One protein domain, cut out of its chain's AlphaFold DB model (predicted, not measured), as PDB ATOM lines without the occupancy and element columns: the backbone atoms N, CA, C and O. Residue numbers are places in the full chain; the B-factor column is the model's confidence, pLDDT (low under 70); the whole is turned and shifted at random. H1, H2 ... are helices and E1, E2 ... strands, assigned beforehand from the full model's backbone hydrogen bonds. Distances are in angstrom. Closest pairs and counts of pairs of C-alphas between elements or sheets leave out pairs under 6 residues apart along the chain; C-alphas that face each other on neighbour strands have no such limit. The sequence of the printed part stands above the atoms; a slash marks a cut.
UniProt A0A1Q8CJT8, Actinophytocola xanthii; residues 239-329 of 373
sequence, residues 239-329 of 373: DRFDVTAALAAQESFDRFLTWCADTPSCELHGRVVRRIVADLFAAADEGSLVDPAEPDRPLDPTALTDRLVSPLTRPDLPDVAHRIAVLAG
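This is residues 239 to 329 of the 373 residues of a protein of Actinophytocola xanthii (UniProt A0A1Q8CJT8). Three helices, H2, H3 and H5, pack together in a triangle, and the long helix H1 passes one end of this group, close to the beginnings of H2 and H5, with its residues 239 to 245 sticking out as a free arm. The short H4 touches H1 near that end, while the strand E1 lies in a loop at the opposite end. You are looking at 91 printed residues with five named helices and one named strand, in the order H1, H2, E1, H3, H4, H5, and the class is mostly helix. The whole is compact, with a radius of gyration of the C-alphas of 13.1 A, and the C-alphas span 36 by 35 by 20 A.

Begin with H1, residues 239 to 262, and go on to H2, residues 273 to 286. The two are close but not clearly touching, at a steep tilt of 45 degrees and opposite ways, with Leu 257 and Val 273 as their closest C-alphas, 6.8 A apart. Next comes E1, residues 294 to 298, which pairs with no named strand. H3, residues 301 to 308, touches H2 through residues 281 to 285 of H2 alone; the closest C-alphas, of Ala 284 and Pro 301, are 5.4 A apart, and the two run opposite ways at a shallow tilt of 34 degrees, only just short of steep. H4, residues 310 to 313, touches residues 249 to 256 of H1 alone, closest at the C-alphas of Ser 252 and Leu 312, 6.1 A. H5, residues 317 to 327, touches H3 at a steep tilt of 47 degrees, opposite ways, and their closest C-alphas, of Leu 308 and Val 320, are 6.0 A apart. H2 and H5 only just touch, with 3 pairs of C-alphas within 8 A, the closest being Val 277 and Ile 324 at 7.1 A. The helix packing is mostly crossed, only just: of the 3 pairs H2 and H3, H2 and H5, and H3 and H5, which touch, 1 is at a shallow tilt, that of H2 and H3. H1 is apart from E1 and from H3. Every O i to N i+4 pair is within hydrogen-bond range in H1, H2, H3 and H5; H4 is too short for such a pair.

Find C-alpha 239 at (-18.817, 37.710, -25.041); from there H1 runs 35.0 A to C-alpha 262 at (10.930, 32.405, -7.446). H2 measures 20.1 A, E1 8.3 A, H3 10.3 A and H4 6.0 A from first to last C-alpha. H5 runs 15.7 A and ends at C-alpha 327, (10.738, 32.007, -29.503).

The C-alphas farthest apart are those of Asp 239 and Pro 264, 38.9 A. The printed part has no cut and no long link. Its mean pLDDT is 91.0, and no printed residue is under 70.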
ATOM      1  N   ASP A 239     -19.719  36.607 -25.408       85.31
ATOM      2  CA  ASP A 239     -18.817  37.710 -25.041       85.31
ATOM      3  C   ASP A 239     -18.351  37.644 -23.581       85.31
ATOM      4  O   ASP A 239     -17.192  37.904 -23.264       85.31
ATOM      5  N   ARG A 240     -19.263  37.313 -22.656       87.88
ATOM      6  CA  ARG A 240     -18.914  37.202 -21.239       87.88
ATOM      7  C   ARG A 240     -17.984  36.019 -21.020       87.88
ATOM      8  O   ARG A 240     -17.048  36.150 -20.236       87.88
ATOM      9  N   PHE A 241     -18.256  34.895 -21.679       86.50
ATOM     10  CA  PHE A 241     -17.388  33.727 -21.637       86.50
ATOM     11  C   PHE A 241     -15.975  34.094 -22.112       86.50
ATOM     12  O   PHE A 241     -15.025  33.888 -21.355       86.50
ATOM     13  N   ASP A 242     -15.852  34.752 -23.266       85.06
ATOM     14  CA  ASP A 242     -14.570  35.169 -23.849       85.06
ATOM     15  C   ASP A 242     -13.787  36.109 -22.922       85.06
ATOM     16  O   ASP A 242     -12.615  35.864 -22.631       85.06
ATOM     17  N   VAL A 243     -14.444  37.131 -22.362       88.06
ATOM     18  CA  VAL A 243     -13.806  38.051 -21.403       88.06
ATOM     19  C   VAL A 243     -13.333  37.306 -20.153       88.06
ATOM     20  O   VAL A 243     -12.213  37.517 -19.684       88.06
ATOM     21  N   THR A 244     -14.151  36.407 -19.594       90.06
ATOM     22  CA  THR A 244     -13.740  35.635 -18.409       90.06
ATOM     23  C   THR A 244     -12.602  34.660 -18.704       90.06
ATOM     24  O   THR A 244     -11.726  34.486 -17.855       90.06
ATOM     25  N   ALA A 245     -12.566  34.077 -19.904       87.50
ATOM     26  CA  ALA A 245     -11.470  33.226 -20.349       87.50
ATOM     27  C   ALA A 245     -10.166  34.029 -20.486       87.50
ATOM     28  O   ALA A 245      -9.130  33.593 -19.981       87.50
ATOM     29  N   ALA A 246     -10.221  35.229 -21.072       87.50
ATOM     30  CA  ALA A 246      -9.070  36.126 -21.192       87.50
ATOM     31  C   ALA A 246      -8.512  36.552 -19.820       87.50
ATOM     32  O   ALA A 246      -7.297  36.544 -19.606       87.50
ATOM     33  N   LEU A 247      -9.386  36.855 -18.853       91.00
ATOM     34  CA  LEU A 247      -8.972  37.168 -17.480       91.00
ATOM     35  C   LEU A 247      -8.297  35.970 -16.794       91.00
ATOM     36  O   LEU A 247      -7.220  36.122 -16.221       91.00
ATOM     37  N   ALA A 248      -8.875  34.769 -16.897       90.06
ATOM     38  CA  ALA A 248      -8.290  33.555 -16.320       90.06
ATOM     39  C   ALA A 248      -6.929  33.198 -16.952       90.06
ATOM     40  O   ALA A 248      -6.002  32.749 -16.267       90.06
ATOM     41  N   ALA A 249      -6.787  33.432 -18.258       89.50
ATOM     42  CA  ALA A 249      -5.527  33.327 -18.982       89.50
ATOM     43  C   ALA A 249      -4.471  34.306 -18.436       89.50
ATOM     44  O   ALA A 249      -3.346  33.894 -18.136       89.50
ATOM     45  N   GLN A 250      -4.839  35.575 -18.230       90.62
ATOM     46  CA  GLN A 250      -3.947  36.582 -17.645       90.62
ATOM     47  C   GLN A 250      -3.516  36.213 -16.217       90.62
ATOM     48  O   GLN A 250      -2.336  36.321 -15.887       90.62
ATOM     49  N   GLU A 251      -4.434  35.724 -15.383       92.81
ATOM     50  CA  GLU A 251      -4.120  35.259 -14.025       92.81
ATOM     51  C   GLU A 251      -3.157  34.062 -14.034       92.81
ATOM     52  O   GLU A 251      -2.209  34.004 -13.243       92.81
ATOM     53  N   SER A 252      -3.358  33.113 -14.951       92.50
ATOM     54  CA  SER A 252      -2.469  31.958 -15.125       92.50
ATOM     55  C   SER A 252      -1.070  32.395 -15.561       92.50
ATOM     56  O   SER A 252      -0.068  31.910 -15.025       92.50
ATOM     57  N   PHE A 253      -0.989  33.375 -16.461       93.44
ATOM     58  CA  PHE A 253       0.272  33.990 -16.860       93.44
ATOM     59  C   PHE A 253       0.965  34.704 -15.693       93.44
ATOM     60  O   PHE A 253       2.157  34.499 -15.469       93.44
ATOM     61  N   ASP A 254       0.238  35.467 -14.880       94.12
ATOM     62  CA  ASP A 254       0.804  36.151 -13.711       94.12
ATOM     63  C   ASP A 254       1.345  35.162 -12.660       94.12
ATOM     64  O   ASP A 254       2.407  35.385 -12.059       94.12
ATOM     65  N   ARG A 255       0.670  34.020 -12.481       93.75
ATOM     66  CA  ARG A 255       1.162  32.913 -11.644       93.75
ATOM     67  C   ARG A 255       2.437  32.294 -12.209       93.75
ATOM     68  O   ARG A 255       3.363  32.034 -11.443       93.75
ATOM     69  N   PHE A 256       2.512  32.100 -13.523       95.31
ATOM     70  CA  PHE A 256       3.726  31.634 -14.192       95.31
ATOM     71  C   PHE A 256       4.898  32.607 -14.009       95.31
ATOM     72  O   PHE A 256       6.003  32.177 -13.673       95.31
ATOM     73  N   LEU A 257       4.660  33.914 -14.151       95.50
ATOM     74  CA  LEU A 257       5.682  34.937 -13.913       95.50
ATOM     75  C   LEU A 257       6.225  34.871 -12.482       95.50
ATOM     76  O   LEU A 257       7.440  34.920 -12.287       95.50
ATOM     77  N   THR A 258       5.332  34.731 -11.499       95.81
ATOM     78  CA  THR A 258       5.701  34.590 -10.082       95.81
ATOM     79  C   THR A 258       6.534  33.330  -9.865       95.81
ATOM     80  O   THR A 258       7.635  33.397  -9.323       95.81
ATOM     81  N   TRP A 259       6.060  32.186 -10.369       95.56
ATOM     82  CA  TRP A 259       6.787  30.922 -10.282       95.56
ATOM     83  C   TRP A 259       8.191  31.020 -10.890       95.56
ATOM     84  O   TRP A 259       9.157  30.610 -10.250       95.56
ATOM     85  N   CYS A 260       8.329  31.585 -12.091       96.75
ATOM     86  CA  CYS A 260       9.624  31.671 -12.761       96.75
ATOM     87  C   CYS A 260      10.594  32.628 -12.042       96.75
ATOM     88  O   CYS A 260      11.803  32.380 -11.991       96.75
ATOM     89  N   ALA A 261      10.073  33.704 -11.441       97.12
ATOM     90  CA  ALA A 261      10.864  34.613 -10.616       97.12
ATOM     91  C   ALA A 261      11.388  33.931  -9.341       97.12
ATOM     92  O   ALA A 261      12.543  34.146  -8.980       97.12
ATOM     93  N   ASP A 262      10.585  33.071  -8.710       97.06
ATOM     94  CA  ASP A 262      10.930  32.405  -7.446       97.06
ATOM     95  C   ASP A 262      11.669  31.067  -7.628       97.06
ATOM     96  O   ASP A 262      12.217  30.522  -6.669       97.06
ATOM     97  N   THR A 263      11.708  30.528  -8.850       96.75
ATOM     98  CA  THR A 263      12.247  29.193  -9.144       96.75
ATOM     99  C   THR A 263      13.563  29.283  -9.924       96.75
ATOM    100  O   THR A 263      13.534  29.534 -11.129       96.75
ATOM    101  N   PRO A 264      14.726  28.996  -9.301       96.75
ATOM    102  CA  PRO A 264      16.026  29.064  -9.978       96.75
ATOM    103  C   PRO A 264      16.185  28.115 -11.171       96.75
ATOM    104  O   PRO A 264      17.038  28.350 -12.020       96.75
ATOM    105  N   SER A 265      15.396  27.036 -11.233       95.06
ATOM    106  CA  SER A 265      15.393  26.104 -12.365       95.06
ATOM    107  C   SER A 265      14.536  26.568 -13.545       95.06
ATOM    108  O   SER A 265      14.514  25.881 -14.561       95.06
ATOM    109  N   CYS A 266      13.815  27.690 -13.437       96.38
ATOM    110  CA  CYS A 266      13.157  28.282 -14.597       96.38
ATOM    111  C   CYS A 266      14.225  28.773 -15.585       96.38
ATOM    112  O   CYS A 266      15.114  29.537 -15.213       96.38
ATOM    113  N   GLU A 267      14.119  28.394 -16.859       95.88
ATOM    114  CA  GLU A 267      15.083  28.793 -17.897       95.88
ATOM    115  C   GLU A 267      15.158  30.319 -18.090       95.88
ATOM    116  O   GLU A 267      16.198  30.875 -18.445       95.88
ATOM    117  N   LEU A 268      14.067  31.019 -17.771       97.25
ATOM    118  CA  LEU A 268      13.972  32.474 -17.832       97.25
ATOM    119  C   LEU A 268      14.222  33.161 -16.479       97.25
ATOM    120  O   LEU A 268      13.970  34.362 -16.341       97.25
ATOM    121  N   HIS A 269      14.710  32.432 -15.471       97.06
ATOM    122  CA  HIS A 269      14.970  32.989 -14.148       97.06
ATOM    123  C   HIS A 269      15.930  34.193 -14.219       97.06
ATOM    124  O   HIS A 269      16.922  34.212 -14.955       97.06
ATOM    125  N   GLY A 270      15.610  35.248 -13.465       95.88
ATOM    126  CA  GLY A 270      16.353  36.513 -13.480       95.88
ATOM    127  C   GLY A 270      16.151  37.373 -14.739       95.88
ATOM    128  O   GLY A 270      16.861  38.364 -14.915       95.88
ATOM    129  N   ARG A 271      15.213  37.024 -15.633       96.62
ATOM    130  CA  ARG A 271      14.792  37.864 -16.769       96.62
ATOM    131  C   ARG A 271      13.485  38.593 -16.469       96.62
ATOM    132  O   ARG A 271      12.694  38.185 -15.624       96.62
ATOM    133  N   VAL A 272      13.217  39.657 -17.225       96.50
ATOM    134  CA  VAL A 272      11.920  40.349 -17.205       96.50
ATOM    135  C   VAL A 272      10.977  39.652 -18.189       96.50
ATOM    136  O   VAL A 272      10.742  40.142 -19.291       96.50
ATOM    137  N   VAL A 273      10.460  38.481 -17.803       96.69
ATOM    138  CA  VAL A 273       9.676  37.591 -18.688       96.69
ATOM    139  C   VAL A 273       8.466  38.291 -19.308       96.69
ATOM    140  O   VAL A 273       8.222  38.141 -20.500       96.69
ATOM    141  N   ARG A 274       7.771  39.148 -18.549       96.31
ATOM    142  CA  ARG A 274       6.650  39.949 -19.070       96.31
ATOM    143  C   ARG A 274       7.044  40.798 -20.282       96.31
ATOM    144  O   ARG A 274       6.258  40.916 -21.211       96.31
ATOM    145  N   ARG A 275       8.247  41.384 -20.276       97.38
ATOM    146  CA  ARG A 275       8.734  42.190 -21.402       97.38
ATOM    147  C   ARG A 275       9.054  41.314 -22.608       97.38
ATOM    148  O   ARG A 275       8.653  41.665 -23.702       97.38
ATOM    149  N   ILE A 276       9.702  40.169 -22.387       97.62
ATOM    150  CA  ILE A 276       9.996  39.205 -23.458       97.62
ATOM    151  C   ILE A 276       8.699  38.794 -24.159       97.62
ATOM    152  O   ILE A 276       8.604  38.884 -25.373       97.62
ATOM    153  N   VAL A 277       7.679  38.404 -23.392       96.25
ATOM    154  CA  VAL A 277       6.389  37.989 -23.956       96.25
ATOM    155  C   VAL A 277       5.682  39.147 -24.667       96.25
ATOM    156  O   VAL A 277       5.149  38.942 -25.750       96.25
ATOM    157  N   ALA A 278       5.722  40.369 -24.123       96.38
ATOM    158  CA  ALA A 278       5.171  41.543 -24.806       96.38
ATOM    159  C   ALA A 278       5.867  41.825 -26.152       96.38
ATOM    160  O   ALA A 278       5.193  42.118 -27.135       96.38
ATOM    161  N   ASP A 279       7.195  41.686 -26.210       97.56
ATOM    162  CA  ASP A 279       7.970  41.849 -27.442       97.56
ATOM    163  C   ASP A 279       7.615  40.746 -28.471       97.56
ATOM    164  O   ASP A 279       7.511  41.031 -29.663       97.56
ATOM    165  N   LEU A 280       7.350  39.507 -28.023       96.88
ATOM    166  CA  LEU A 280       6.870  38.418 -28.891       96.88
ATOM    167  C   LEU A 280       5.481  38.715 -29.475       96.88
ATOM    168  O   LEU A 280       5.280  38.529 -30.672       96.88
ATOM    169  N   PHE A 281       4.538  39.207 -28.668       95.19
ATOM    170  CA  PHE A 281       3.214  39.598 -29.167       95.19
ATOM    171  C   PHE A 281       3.291  40.757 -30.167       95.19
ATOM    172  O   PHE A 281       2.621  40.705 -31.194       95.19
ATOM    173  N   ALA A 282       4.160  41.746 -29.935       95.62
ATOM    174  CA  ALA A 282       4.389  42.824 -30.899       95.62
ATOM    175  C   ALA A 282       4.942  42.294 -32.237       95.62
ATOM    176  O   ALA A 282       4.465  42.678 -33.303       95.62
ATOM    177  N   ALA A 283       5.897  41.359 -32.195       95.38
ATOM    178  CA  ALA A 283       6.415  40.711 -33.400       95.38
ATOM    179  C   ALA A 283       5.343  39.868 -34.123       95.38
ATOM    180  O   ALA A 283       5.292  39.854 -35.354       95.38
ATOM    181  N   ALA A 284       4.461  39.194 -33.378       93.44
ATOM    182  CA  ALA A 284       3.339  38.442 -33.939       93.44
ATOM    183  C   ALA A 284       2.311  39.362 -34.624       93.44
ATOM    184  O   ALA A 284       1.850  39.076 -35.730       93.44
ATOM    185  N   ASP A 285       2.003  40.515 -34.024       90.75
ATOM    186  CA  ASP A 285       1.141  41.543 -34.623       90.75
ATOM    187  C   ASP A 285       1.712  42.082 -35.945       90.75
ATOM    188  O   ASP A 285       0.981  42.272 -36.927       90.75
ATOM    189  N   GLU A 286       3.027  42.277 -36.003       91.62
ATOM    190  CA  GLU A 286       3.749  42.707 -37.205       91.62
ATOM    191  C   GLU A 286       3.916  41.593 -38.253       91.62
ATOM    192  O   GLU A 286       4.296  41.878 -39.391       91.62
ATOM    193  N   GLY A 287       3.621  40.337 -37.902       90.00
ATOM    194  CA  GLY A 287       3.830  39.170 -38.763       90.00
ATOM    195  C   GLY A 287       5.307  38.799 -38.944       90.00
ATOM    196  O   GLY A 287       5.665  38.180 -39.944       90.00
ATOM    197  N   SER A 288       6.170  39.210 -38.011       93.12
ATOM    198  CA  SER A 288       7.615  38.954 -38.035       93.12
ATOM    199  C   SER A 288       8.053  37.829 -37.093       93.12
ATOM    200  O   SER A 288       9.188  37.359 -37.196       93.12
ATOM    201  N   LEU A 289       7.170  37.370 -36.198       94.31
ATOM    202  CA  LEU A 289       7.447  36.242 -35.314       94.31
ATOM    203  C   LEU A 289       7.340  34.915 -36.072       94.31
ATOM    204  O   LEU A 289       6.315  34.624 -36.680       94.31
ATOM    205  N   VAL A 290       8.374  34.083 -35.979       90.81
ATOM    206  CA  VAL A 290       8.422  32.752 -36.594       90.81
ATOM    207  C   VAL A 290       8.795  31.732 -35.525       90.81
ATOM    208  O   VAL A 290       9.744  31.955 -34.771       90.81
ATOM    209  N   ASP A 291       8.062  30.620 -35.459       87.19
ATOM    210  CA  ASP A 291       8.471  29.465 -34.657       87.19
ATOM    211  C   ASP A 291       9.623  28.759 -35.391       87.19
ATOM    212  O   ASP A 291       9.434  28.322 -36.527       87.19
ATOM    213  N   PRO A 292      10.823  28.621 -34.800       85.25
ATOM    214  CA  PRO A 292      11.920  27.927 -35.471       85.25
ATOM    215  C   PRO A 292      11.609  26.462 -35.816       85.25
ATOM    216  O   PRO A 292      12.274  25.900 -36.687       85.25
ATOM    217  N   ALA A 293      10.632  25.837 -35.147       79.38
ATOM    218  CA  ALA A 293      10.158  24.496 -35.482       79.38
ATOM    219  C   ALA A 293       9.214  24.475 -36.701       79.38
ATOM    220  O   ALA A 293       9.072  23.430 -37.333       79.38
ATOM    221  N   GLU A 294       8.598  25.609 -37.049       80.50
ATOM    222  CA  GLU A 294       7.634  25.772 -38.146       80.50
ATOM    223  C   GLU A 294       7.948  27.055 -38.949       80.50
ATOM    224  O   GLU A 294       7.166  28.010 -38.958       80.50
ATOM    225  N   PRO A 295       9.110  27.117 -39.632       80.06
ATOM    226  CA  PRO A 295       9.637  28.364 -40.184       80.06
ATOM    227  C   PRO A 295       8.820  28.944 -41.346       80.06
ATOM    228  O   PRO A 295       8.954  30.125 -41.668       80.06
ATOM    229  N   ASP A 296       7.987  28.122 -41.984       81.19
ATOM    230  CA  ASP A 296       7.238  28.488 -43.188       81.19
ATOM    231  C   ASP A 296       5.989  29.333 -42.892       81.19
ATOM    232  O   ASP A 296       5.374  29.871 -43.817       81.19
ATOM    233  N   ARG A 297       5.607  29.475 -41.615       80.50
ATOM    234  CA  ARG A 297       4.406  30.203 -41.208       80.50
ATOM    235  C   ARG A 297       4.687  31.138 -40.026       80.50
ATOM    236  O   ARG A 297       4.956  30.661 -38.925       80.50
ATOM    237  N   PRO A 298       4.570  32.465 -40.214       88.19
ATOM    238  CA  PRO A 298       4.618  33.399 -39.100       88.19
ATOM    239  C   PRO A 298       3.510  33.115 -38.080       88.19
ATOM    240  O   PRO A 298       2.373  32.811 -38.452       88.19
ATOM    241  N   LEU A 299       3.842  33.250 -36.799       90.12
ATOM    242  CA  LEU A 299       2.872  33.190 -35.714       90.12
ATOM    243  C   LEU A 299       2.130  34.523 -35.629       90.12
ATOM    244  O   LEU A 299       2.753  35.575 -35.489       90.12
ATOM    245  N   ASP A 300       0.802  34.470 -35.670       89.69
ATOM    246  CA  ASP A 300      -0.046  35.599 -35.296       89.69
ATOM    247  C   ASP A 300      -0.331  35.584 -33.773       89.69
ATOM    248  O   ASP A 300       0.050  34.634 -33.076       89.69
ATOM    249  N   PRO A 301      -0.955  36.633 -33.204       89.44
ATOM    250  CA  PRO A 301      -1.235  36.693 -31.767       89.44
ATOM    251  C   PRO A 301      -2.098  35.538 -31.245       89.44
ATOM    252  O   PRO A 301      -1.922  35.106 -30.103       89.44
ATOM    253  N   THR A 302      -3.015  35.023 -32.066       86.06
ATOM    254  CA  THR A 302      -3.872  33.891 -31.703       86.06
ATOM    255  C   THR A 302      -3.029  32.627 -31.566       86.06
ATOM    256  O   THR A 302      -3.015  32.007 -30.503       86.06
ATOM    257  N   ALA A 303      -2.232  32.310 -32.588       87.00
ATOM    258  CA  ALA A 303      -1.319  31.174 -32.568       87.00
ATOM    259  C   ALA A 303      -0.299  31.289 -31.423       87.00
ATOM    260  O   ALA A 303       0.007  30.297 -30.760       87.00
ATOM    261  N   LEU A 304       0.200  32.494 -31.132       91.31
ATOM    262  CA  LEU A 304       1.102  32.721 -30.002       91.31
ATOM    263  C   LEU A 304       0.415  32.473 -28.649       91.31
ATOM    264  O   LEU A 304       1.011  31.863 -27.758       91.31
ATOM    265  N   THR A 305      -0.841  32.900 -28.496       89.38
ATOM    266  CA  THR A 305      -1.653  32.634 -27.297       89.38
ATOM    267  C   THR A 305      -1.826  31.133 -27.080       89.38
ATOM    268  O   THR A 305      -1.593  30.643 -25.972       89.38
ATOM    269  N   ASP A 306      -2.116  30.376 -28.137       85.81
ATOM    270  CA  ASP A 306      -2.240  28.917 -28.062       85.81
ATOM    271  C   ASP A 306      -0.935  28.218 -27.666       85.81
ATOM    272  O   ASP A 306      -0.954  27.197 -26.973       85.81
ATOM    273  N   ARG A 307       0.215  28.770 -28.064       87.44
ATOM    274  CA  ARG A 307       1.540  28.213 -27.747       87.44
ATOM    275  C   ARG A 307       2.003  28.538 -26.331       87.44
ATOM    276  O   ARG A 307       2.704  27.720 -25.733       87.44
ATOM    277  N   LEU A 308       1.665  29.719 -25.811       89.62
ATOM    278  CA  LEU A 308       2.221  30.228 -24.552       89.62
ATOM    279  C   LEU A 308       1.244  30.201 -23.381       89.62
ATOM    280  O   LEU A 308       1.655  29.957 -22.250       89.62
ATOM    281  N   VAL A 309      -0.029  30.481 -23.637       84.25
ATOM    282  CA  VAL A 309      -1.021  30.741 -22.591       84.25
ATOM    283  C   VAL A 309      -1.893  29.516 -22.357       84.25
ATOM    284  O   VAL A 309      -2.043  29.091 -21.214       84.25
ATOM    285  N   SER A 310      -2.393  28.879 -23.417       81.50
ATOM    286  CA  SER A 310      -3.218  27.668 -23.301       81.50
ATOM    287  C   SER A 310      -2.552  26.536 -22.488       81.50
ATOM    288  O   SER A 310      -3.236  25.921 -21.662       81.50
ATOM    289  N   PRO A 311      -1.229  26.269 -22.598       86.44
ATOM    290  CA  PRO A 311      -0.569  25.247 -21.784       86.44
ATOM    291  C   PRO A 311      -0.476  25.584 -20.289       86.44
ATOM    292  O   PRO A 311      -0.314  24.666 -19.487       86.44
ATOM    293  N   LEU A 312      -0.635  26.852 -19.887       86.69
ATOM    294  CA  LEU A 312      -0.620  27.267 -18.473       86.69
ATOM    295  C   LEU A 312      -1.829  26.758 -17.677       86.69
ATOM    296  O   LEU A 312      -1.834  26.826 -16.450       86.69
ATOM    297  N   THR A 313      -2.832  26.204 -18.361       74.06
ATOM    298  CA  THR A 313      -3.920  25.438 -17.734       74.06
ATOM    299  C   THR A 313      -3.454  24.079 -17.189       74.06
ATOM    300  O   THR A 313      -4.169  23.443 -16.415       74.06
ATOM    301  N   ARG A 314      -2.247  23.627 -17.561       75.88
ATOM    302  CA  ARG A 314      -1.609  22.386 -17.101       75.88
ATOM    303  C   ARG A 314      -0.443  22.701 -16.154       75.88
ATOM    304  O   ARG A 314       0.147  23.775 -16.239       75.88
ATOM    305  N   PRO A 315      -0.043  21.765 -15.275       71.06
ATOM    306  CA  PRO A 315       1.042  21.999 -14.318       71.06
ATOM    307  C   PRO A 315       2.463  22.016 -14.931       71.06
ATOM    308  O   PRO A 315       3.434  22.009 -14.176       71.06
ATOM    309  N   ASP A 316       2.618  22.048 -16.259       82.19
ATOM    310  CA  ASP A 316       3.925  22.005 -16.936       82.19
ATOM    311  C   ASP A 316       4.475  23.411 -17.242       82.19
ATOM    312  O   ASP A 316       4.635  23.837 -18.386       82.19
ATOM    313  N   LEU A 317       4.733  24.170 -16.174       91.75
ATOM    314  CA  LEU A 317       5.309  25.517 -16.254       91.75
ATOM    315  C   LEU A 317       6.724  25.558 -16.882       91.75
ATOM    316  O   LEU A 317       7.019  26.531 -17.584       91.75
ATOM    317  N   PRO A 318       7.611  24.556 -16.675       93.81
ATOM    318  CA  PRO A 318       8.912  24.515 -17.342       93.81
ATOM    319  C   PRO A 318       8.831  24.474 -18.871       93.81
ATOM    320  O   PRO A 318       9.592  25.199 -19.512       93.81
ATOM    321  N   ASP A 319       7.910  23.699 -19.455       91.44
ATOM    322  CA  ASP A 319       7.730  23.646 -20.915       91.44
ATOM    323  C   ASP A 319       7.353  25.021 -21.486       91.44
ATOM    324  O   ASP A 319       7.915  25.465 -22.488       91.44
ATOM    325  N   VAL A 320       6.481  25.769 -20.803       93.31
ATOM    326  CA  VAL A 320       6.118  27.134 -21.225       93.31
ATOM    327  C   VAL A 320       7.310  28.087 -21.154       93.31
ATOM    328  O   VAL A 320       7.534  28.861 -22.087       93.31
ATOM    329  N   ALA A 321       8.116  28.021 -20.089       95.25
ATOM    330  CA  ALA A 321       9.340  28.817 -20.000       95.25
ATOM    331  C   ALA A 321      10.311  28.496 -21.145       95.25
ATOM    332  O   ALA A 321      10.877  29.421 -21.734       95.25
ATOM    333  N   HIS A 322      10.451  27.215 -21.486       93.94
ATOM    334  CA  HIS A 322      11.285  26.770 -22.594       93.94
ATOM    335  C   HIS A 322      10.775  27.291 -23.943       93.94
ATOM    336  O   HIS A 322      11.543  27.874 -24.705       93.94
ATOM    337  N   ARG A 323       9.468  27.193 -24.222       92.88
ATOM    338  CA  ARG A 323       8.858  27.735 -25.454       92.88
ATOM    339  C   ARG A 323       9.092  29.233 -25.610       92.88
ATOM    340  O   ARG A 323       9.483  29.684 -26.683       92.88
ATOM    341  N   ILE A 324       8.904  30.005 -24.536       95.44
ATOM    342  CA  ILE A 324       9.197  31.446 -24.540       95.44
ATOM    343  C   ILE A 324      10.688  31.681 -24.815       95.44
ATOM    344  O   ILE A 324      11.026  32.566 -25.599       95.44
ATOM    345  N   ALA A 325      11.582  30.901 -24.201       95.94
ATOM    346  CA  ALA A 325      13.018  31.015 -24.433       95.94
ATOM    347  C   ALA A 325      13.393  30.710 -25.893       95.94
ATOM    348  O   ALA A 325      14.181  31.455 -26.475       95.94
ATOM    349  N   VAL A 326      12.804  29.681 -26.508       94.44
ATOM    350  CA  VAL A 326      13.013  29.334 -27.923       94.44
ATOM    351  C   VAL A 326      12.540  30.460 -28.840       94.44
ATOM    352  O   VAL A 326      13.324  30.948 -29.654       94.44
ATOM    353  N   LEU A 327      11.300  30.930 -28.676       94.56
ATOM    354  CA  LEU A 327      10.738  32.007 -29.503       94.56
ATOM    355  C   LEU A 327      11.498  33.331 -29.337       94.56
ATOM    356  O   LEU A 327      11.624  34.100 -30.285       94.56
ATOM    357  N   ALA A 328      12.058  33.583 -28.153       95.00
ATOM    358  CA  ALA A 328      12.900  34.746 -27.882       95.00
ATOM    359  C   ALA A 328      14.364  34.585 -28.351       95.00
ATOM    360  O   ALA A 328      15.177  35.482 -28.117       95.00
ATOM    361  N   GLY A 329      14.732  33.451 -28.962       93.31
ATOM    362  CA  GLY A 329      16.103  33.165 -29.400       93.31
ATOM    363  C   GLY A 329      17.102  32.958 -28.252       93.31
ATOM    364  O   GLY A 329      18.307  33.127 -28.434       93.31
TER     365      GLY A 329